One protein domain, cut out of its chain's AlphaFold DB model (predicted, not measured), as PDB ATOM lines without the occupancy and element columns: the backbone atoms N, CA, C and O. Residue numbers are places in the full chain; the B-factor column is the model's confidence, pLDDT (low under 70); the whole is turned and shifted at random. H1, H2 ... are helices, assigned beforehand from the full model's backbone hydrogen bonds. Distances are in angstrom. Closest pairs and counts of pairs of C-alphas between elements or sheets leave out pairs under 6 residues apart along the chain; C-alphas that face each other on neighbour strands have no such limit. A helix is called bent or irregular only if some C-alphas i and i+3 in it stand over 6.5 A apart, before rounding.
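This is residues 14 to 63 of the 89 residues of an uncharacterized protein of Candidatus Methanodesulfokores washburnensis (UniProt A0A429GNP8). Three helices follow one another in an open zigzag: H1 and H2 meet near their link as a V, and H3 continues beyond the far end of H2 as a free arm, with a short tail of residues 58 to 63 after it. Residues 37 to 63, which include the later part of H2 and the whole of H3, stick out from the corner that H1 and H2 make, and this arm gives the domain much of its length. The printed part has 50 residues with three named helices, in the order H1, H2, H3, and no named strand, and the class is all helix. It is extended, with a radius of gyration of the C-alphas of 16.6 A, and the C-alphas span 49 by 20 by 12 A along their three main axes.

H1, residues 14 to 27, and H2, residues 30 to 43, touch, with the C-alphas of Val 23 and Leu 32 the closest at 6.4 A. H1 touches H2 with residues 20 to 24 alone, and H2 touches H1 with residues 31 to 35 alone. The two helices run opposite ways at a steep tilt of 66 degrees, and their centres are 11.8 A apart. H2 and H3, residues 45 to 57, meet only through their link. H1 and H3 are apart, and H3 touches no helix. Every O i to N i+4 pair is within hydrogen-bond range in H3, against 8 of 10 in H1 and 9 of 10 in H2.

H1 begins at C-alpha 14, at (-27.043, 12.988, 18.311), and measures 20.6 A from first to last C-alpha. Residues 28 and 29 form a tight link to H2, which begins at C-alpha 30, at (-29.878, -0.977, 3.377), and measures 20.9 A. H2 is neither bent nor irregular, but only just: C-alphas 30 and 33 are 6.2 A apart. Leu 44 alone forms the tight link to H3, which measures 18.0 A and ends at C-alpha 57, at (-51.888, 19.134, -17.499).

The C-alphas of Ser 14 and Pro 63, the first and last printed residues, are the two farthest apart, at 50.2 A. Residues 37 to 63, of which 37 to 43 belong to H2 and 45 to 57 to H3, stand free: no C-alpha 8 or more residues away along the chain comes within 10 A of theirs. The printed part has no cut, and neither link between the helices is long. The mean pLDDT of the printed part is 80.4, and the model's confidence is low, under 70, at residues 24 to 30 and 59 to 62.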
ATOM      1  N   SER A  14     -25.869  13.400  17.528       95.31
ATOM      2  CA  SER A  14     -27.043  12.988  18.311       95.31
ATOM      3  C   SER A  14     -28.284  12.795  17.440       95.31
ATOM      4  O   SER A  14     -29.058  11.864  17.661       95.31
ATOM      5  N   LEU A  15     -28.438  13.633  16.412       93.25
ATOM      6  CA  LEU A  15     -29.513  13.519  15.435       93.25
ATOM      7  C   LEU A  15     -29.350  12.246  14.599       93.25
ATOM      8  O   LEU A  15     -30.304  11.487  14.457       93.25
ATOM      9  N   TRP A  16     -28.134  11.979  14.119       92.19
ATOM     10  CA  TRP A  16     -27.834  10.791  13.323       92.19
ATOM     11  C   TRP A  16     -28.059   9.486  14.092       92.19
ATOM     12  O   TRP A  16     -28.623   8.542  13.549       92.19
ATOM     13  N   GLU A  17     -27.667   9.424  15.368       91.25
ATOM     14  CA  GLU A  17     -27.939   8.244  16.200       91.25
ATOM     15  C   GLU A  17     -29.443   8.020  16.391       91.25
ATOM     16  O   GLU A  17     -29.916   6.906  16.182       91.25
ATOM     17  N   ARG A  18     -30.214   9.073  16.697       90.50
ATOM     18  CA  ARG A  18     -31.681   8.978  16.820       90.50
ATOM     19  C   ARG A  18     -32.339   8.518  15.520       90.50
ATOM     20  O   ARG A  18     -33.223   7.667  15.560       90.50
ATOM     21  N   PHE A  19     -31.898   9.068  14.390       88.81
ATOM     22  CA  PHE A  19     -32.383   8.689  13.066       88.81
ATOM     23  C   PHE A  19     -32.098   7.211  12.779       88.81
ATOM     24  O   PHE A  19     -33.020   6.455  12.486       88.81
ATOM     25  N   LYS A  20     -30.856   6.757  12.989       86.81
ATOM     26  CA  LYS A  20     -30.493   5.339  12.862       86.81
ATOM     27  C   LYS A  20     -31.332   4.446  13.767       86.81
ATOM     28  O   LYS A  20     -31.779   3.408  13.309       86.81
ATOM     29  N   THR A  21     -31.562   4.812  15.029       86.19
ATOM     30  CA  THR A  21     -32.396   4.001  15.933       86.19
ATOM     31  C   THR A  21     -33.820   3.842  15.403       86.19
ATOM     32  O   THR A  21     -34.367   2.748  15.500       86.19
ATOM     33  N   LYS A  22     -34.397   4.899  14.817       83.50
ATOM     34  CA  LYS A  22     -35.732   4.856  14.207       83.50
ATOM     35  C   LYS A  22     -35.760   3.926  12.984       83.50
ATOM     36  O   LYS A  22     -36.599   3.043  12.923       83.50
ATOM     37  N   VAL A  23     -34.797   4.074  12.073       80.38
ATOM     38  CA  VAL A  23     -34.768   3.370  10.773       80.38
ATOM     39  C   VAL A  23     -34.267   1.919  10.874       80.38
ATOM     40  O   VAL A  23     -34.767   1.017  10.206       80.38
ATOM     41  N   VAL A  24     -33.278   1.643  11.730       68.12
ATOM     42  CA  VAL A  24     -32.689   0.296  11.891       68.12
ATOM     43  C   VAL A  24     -33.680  -0.684  12.528       68.12
ATOM     44  O   VAL A  24     -33.553  -1.887  12.303       68.12
ATOM     45  N   GLY A  25     -34.683  -0.186  13.259       64.38
ATOM     46  CA  GLY A  25     -35.787  -1.001  13.766       64.38
ATOM     47  C   GLY A  25     -36.664  -1.617  12.668       64.38
ATOM     48  O   GLY A  25     -37.300  -2.635  12.928       64.38
ATOM     49  N   GLU A  26     -36.665  -1.053  11.453       56.88
ATOM     50  CA  GLU A  26     -37.614  -1.403  10.385       56.88
ATOM     51  C   GLU A  26     -36.983  -2.159   9.192       56.88
ATOM     52  O   GLU A  26     -37.697  -2.897   8.518       56.88
ATOM     53  N   GLY A  27     -35.659  -2.086   8.943       53.81
ATOM     54  CA  GLY A  27     -35.089  -2.706   7.721       53.81
ATOM     55  C   GLY A  27     -33.572  -2.959   7.628       53.81
ATOM     56  O   GLY A  27     -33.077  -3.340   6.564       53.81
ATOM     57  N   GLY A  28     -32.789  -2.780   8.699       60.75
ATOM     58  CA  GLY A  28     -31.323  -2.951   8.651       60.75
ATOM     59  C   GLY A  28     -30.573  -1.869   7.839       60.75
ATOM     60  O   GLY A  28     -31.120  -0.825   7.509       60.75
ATOM     61  N   LEU A  29     -29.280  -2.087   7.533       60.47
ATOM     62  CA  LEU A  29     -28.378  -1.058   6.960       60.47
ATOM     63  C   LEU A  29     -28.734  -0.581   5.537       60.47
ATOM     64  O   LEU A  29     -28.393   0.550   5.195       60.47
ATOM     65  N   LYS A  30     -29.400  -1.405   4.710       61.22
ATOM     66  CA  LYS A  30     -29.878  -0.977   3.377       61.22
ATOM     67  C   LYS A  30     -30.981   0.081   3.485       61.22
ATOM     68  O   LYS A  30     -30.946   1.047   2.729       61.22
ATOM     69  N   GLY A  31     -31.830  -0.030   4.509       71.31
ATOM     70  CA  GLY A  31     -32.884   0.939   4.791       71.31
ATOM     71  C   GLY A  31     -32.365   2.321   5.191       71.31
ATOM     72  O   GLY A  31     -33.116   3.279   5.138       71.31
ATOM     73  N   LEU A  32     -31.083   2.479   5.552       84.75
ATOM     74  CA  LEU A  32     -30.565   3.789   5.956       84.75
ATOM     75  C   LEU A  32     -30.403   4.752   4.777       84.75
ATOM     76  O   LEU A  32     -30.684   5.933   4.924       84.75
ATOM     77  N   SER A  33     -29.931   4.260   3.628       85.44
ATOM     78  CA  SER A  33     -29.839   5.101   2.428       85.44
ATOM     79  C   SER A  33     -31.224   5.390   1.864       85.44
ATOM     80  O   SER A  33     -31.458   6.512   1.444       85.44
ATOM     81  N   GLU A  34     -32.115   4.396   1.885       87.00
ATOM     82  CA  GLU A  34     -33.508   4.535   1.441       87.00
ATOM     83  C   GLU A  34     -34.271   5.524   2.328       87.00
ATOM     84  O   GLU A  34     -34.915   6.417   1.808       87.00
ATOM     85  N   ALA A  35     -34.105   5.474   3.652       88.31
ATOM     86  CA  ALA A  35     -34.744   6.430   4.555       88.31
ATOM     87  C   ALA A  35     -34.190   7.858   4.423       88.31
ATOM     88  O   ALA A  35     -34.886   8.823   4.718       88.31
ATOM     89  N   VAL A  36     -32.917   8.017   4.038       90.44
ATOM     90  CA  VAL A  36     -32.374   9.349   3.712       90.44
ATOM     91  C   VAL A  36     -32.944   9.843   2.383       90.44
ATOM     92  O   VAL A  36     -33.231  11.025   2.272       90.44
ATOM     93  N   GLU A  37     -33.105   8.955   1.401       89.81
ATOM     94  CA  GLU A  37     -33.740   9.247   0.109       89.81
ATOM     95  C   GLU A  37     -35.202   9.677   0.323       89.81
ATOM     96  O   GLU A  37     -35.559  10.780  -0.070       89.81
ATOM     97  N   GLU A  38     -35.982   8.912   1.092       87.50
ATOM     98  CA  GLU A  38     -37.362   9.234   1.487       87.50
ATOM     99  C   GLU A  38     -37.458  10.579   2.220       87.50
ATOM    100  O   GLU A  38     -38.276  11.419   1.869       87.50
ATOM    101  N   ALA A  39     -36.577  10.842   3.193       89.19
ATOM    102  CA  ALA A  39     -36.575  12.122   3.906       89.19
ATOM    103  C   ALA A  39     -36.248  13.324   2.996       89.19
ATOM    104  O   ALA A  39     -36.662  14.443   3.291       89.19
ATOM    105  N   ILE A  40     -35.485  13.116   1.918       90.19
ATOM    106  CA  ILE A  40     -35.223  14.147   0.904       90.19
ATOM    107  C   ILE A  40     -36.449  14.316  -0.001       90.19
ATOM    108  O   ILE A  40     -36.824  15.447  -0.290       90.19
ATOM    109  N   GLU A  41     -37.082  13.220  -0.424       87.06
ATOM    110  CA  GLU A  41     -38.310  13.247  -1.231       87.06
ATOM    111  C   GLU A  41     -39.466  13.940  -0.496       87.06
ATOM    112  O   GLU A  41     -40.187  14.728  -1.103       87.06
ATOM    113  N   GLU A  42     -39.619  13.707   0.810       85.31
ATOM    114  CA  GLU A  42     -40.617  14.390   1.643       85.31
ATOM    115  C   GLU A  42     -40.405  15.912   1.668       85.31
ATOM    116  O   GLU A  42     -41.367  16.669   1.533       85.31
ATOM    117  N   GLU A  43     -39.158  16.373   1.800       87.88
ATOM    118  CA  GLU A  43     -38.837  17.809   1.790       87.88
ATOM    119  C   GLU A  43     -39.057  18.436   0.403       87.88
ATOM    120  O   GLU A  43     -39.430  19.601   0.300       87.88
ATOM    121  N   LEU A  44     -38.869  17.662  -0.669       86.25
ATOM    122  CA  LEU A  44     -39.073  18.092  -2.057       86.25
ATOM    123  C   LEU A  44     -40.479  17.763  -2.590       86.25
ATOM    124  O   LEU A  44     -40.714  17.822  -3.798       86.25
ATOM    125  N   CYS A  45     -41.435  17.422  -1.719       83.75
ATOM    126  CA  CYS A  45     -42.761  16.977  -2.151       83.75
ATOM    127  C   CYS A  45     -43.525  18.031  -2.966       83.75
ATOM    128  O   CYS A  45     -44.309  17.668  -3.838       83.75
ATOM    129  N   GLU A  46     -43.294  19.322  -2.720       83.38
ATOM    130  CA  GLU A  46     -43.919  20.410  -3.477       83.38
ATOM    131  C   GLU A  46     -43.484  20.388  -4.943       83.38
ATOM    132  O   GLU A  46     -44.332  20.472  -5.830       83.38
ATOM    133  N   ASP A  47     -42.188  20.192  -5.194       82.38
ATOM    134  CA  ASP A  47     -41.634  20.073  -6.543       82.38
ATOM    135  C   ASP A  47     -42.173  18.815  -7.236       82.38
ATOM    136  O   ASP A  47     -42.616  18.887  -8.379       82.38
ATOM    137  N   LEU A  48     -42.258  17.687  -6.516       78.94
ATOM    138  CA  LEU A  48     -42.864  16.451  -7.031       78.94
ATOM    139  C   LEU A  48     -44.351  16.632  -7.383       78.94
ATOM    140  O   LEU A  48     -44.829  16.089  -8.377       78.94
ATOM    141  N   ILE A  49     -45.098  17.396  -6.580       83.31
ATOM    142  CA  ILE A  49     -46.502  17.726  -6.861       83.31
ATOM    143  C   ILE A  49     -46.597  18.623  -8.092       83.31
ATOM    144  O   ILE A  49     -47.478  18.409  -8.923       83.31
ATOM    145  N   ILE A  50     -45.721  19.622  -8.214       84.19
ATOM    146  CA  ILE A  50     -45.679  20.508  -9.379       84.19
ATOM    147  C   ILE A  50     -45.387  19.692 -10.636       84.19
ATOM    148  O   ILE A  50     -46.175  19.767 -11.572       84.19
ATOM    149  N   GLU A  51     -44.348  18.857 -10.633       83.56
ATOM    150  CA  GLU A  51     -44.012  17.976 -11.757       83.56
ATOM    151  C   GLU A  51     -45.183  17.053 -12.117       83.56
ATOM    152  O   GLU A  51     -45.579  16.976 -13.280       83.56
ATOM    153  N   ALA A  52     -45.813  16.412 -11.128       83.69
ATOM    154  CA  ALA A  52     -46.960  15.538 -11.363       83.69
ATOM    155  C   ALA A  52     -48.171  16.292 -11.944       83.69
ATOM    156  O   ALA A  52     -48.880  15.771 -12.809       83.69
ATOM    157  N   LEU A  53     -48.430  17.518 -11.482       84.12
ATOM    158  CA  LEU A  53     -49.490  18.370 -12.024       84.12
ATOM    159  C   LEU A  53     -49.158  18.844 -13.439       84.12
ATOM    160  O   LEU A  53     -50.053  18.878 -14.283       84.12
ATOM    161  N   GLU A  54     -47.902  19.189 -13.710       84.31
ATOM    162  CA  GLU A  54     -47.422  19.571 -15.038       84.31
ATOM    163  C   GLU A  54     -47.521  18.404 -16.028       84.31
ATOM    164  O   GLU A  54     -48.009  18.600 -17.139       84.31
ATOM    165  N   GLU A  55     -47.170  17.178 -15.632       85.38
ATOM    166  CA  GLU A  55     -47.375  15.979 -16.457       85.38
ATOM    167  C   GLU A  55     -48.859  15.731 -16.756       85.38
ATOM    168  O   GLU A  55     -49.220  15.392 -17.886       85.38
ATOM    169  N   LEU A  56     -49.733  15.922 -15.762       83.44
ATOM    170  CA  LEU A  56     -51.174  15.695 -15.896       83.44
ATOM    171  C   LEU A  56     -51.856  16.760 -16.770       83.44
ATOM    172  O   LEU A  56     -52.764  16.438 -17.537       83.44
ATOM    173  N   LEU A  57     -51.424  18.018 -16.666       79.69
ATOM    174  CA  LEU A  57     -51.888  19.134 -17.499       79.69
ATOM    175  C   LEU A  57     -51.245  19.121 -18.899       79.69
ATOM    176  O   LEU A  57     -51.797  19.681 -19.850       79.69
ATOM    177  N   GLY A  58     -50.091  18.466 -19.046       75.62
ATOM    178  CA  GLY A  58     -49.288  18.488 -20.260       75.62
ATOM    179  C   GLY A  58     -48.836  19.906 -20.622       75.62
ATOM    180  O   GLY A  58     -48.550  20.744 -19.773       75.62
ATOM    181  N   SER A  59     -48.782  20.210 -21.921       68.25
ATOM    182  CA  SER A  59     -48.367  21.538 -22.414       68.25
ATOM    183  C   SER A  59     -49.439  22.627 -22.250       68.25
ATOM    184  O   SER A  59     -49.185  23.795 -22.564       68.25
ATOM    185  N   GLU A  60     -50.658  22.260 -21.852       67.50
ATOM    186  CA  GLU A  60     -51.781  23.188 -21.773       67.50
ATOM    187  C   GLU A  60     -51.829  23.848 -20.398       67.50
ATOM    188  O   GLU A  60     -52.054  23.217 -19.369       67.50
ATOM    189  N   LYS A  61     -51.650  25.172 -20.377       65.88
ATOM    190  CA  LYS A  61     -51.902  25.947 -19.162       65.88
ATOM    191  C   LYS A  61     -53.393  25.859 -18.826       65.88
ATOM    192  O   LYS A  61     -54.207  26.114 -19.720       65.88
ATOM    193  N   PRO A  62     -53.765  25.580 -17.564       65.94
ATOM    194  CA  PRO A  62     -55.163  25.539 -17.184       65.94
ATOM    195  C   PRO A  62     -55.813  26.891 -17.509       65.94
ATOM    196  O   PRO A  62     -55.208  27.946 -17.276       65.94
ATOM    197  N   PRO A  63     -57.025  26.891 -18.083       70.00
ATOM    198  CA  PRO A  63     -57.701  28.128 -18.425       70.00
ATOM    199  C   PRO A  63     -57.924  28.952 -17.152       70.00
ATOM    200  O   PRO A  63     -58.562  28.501 -16.206       70.00
TER     201      PRO A  63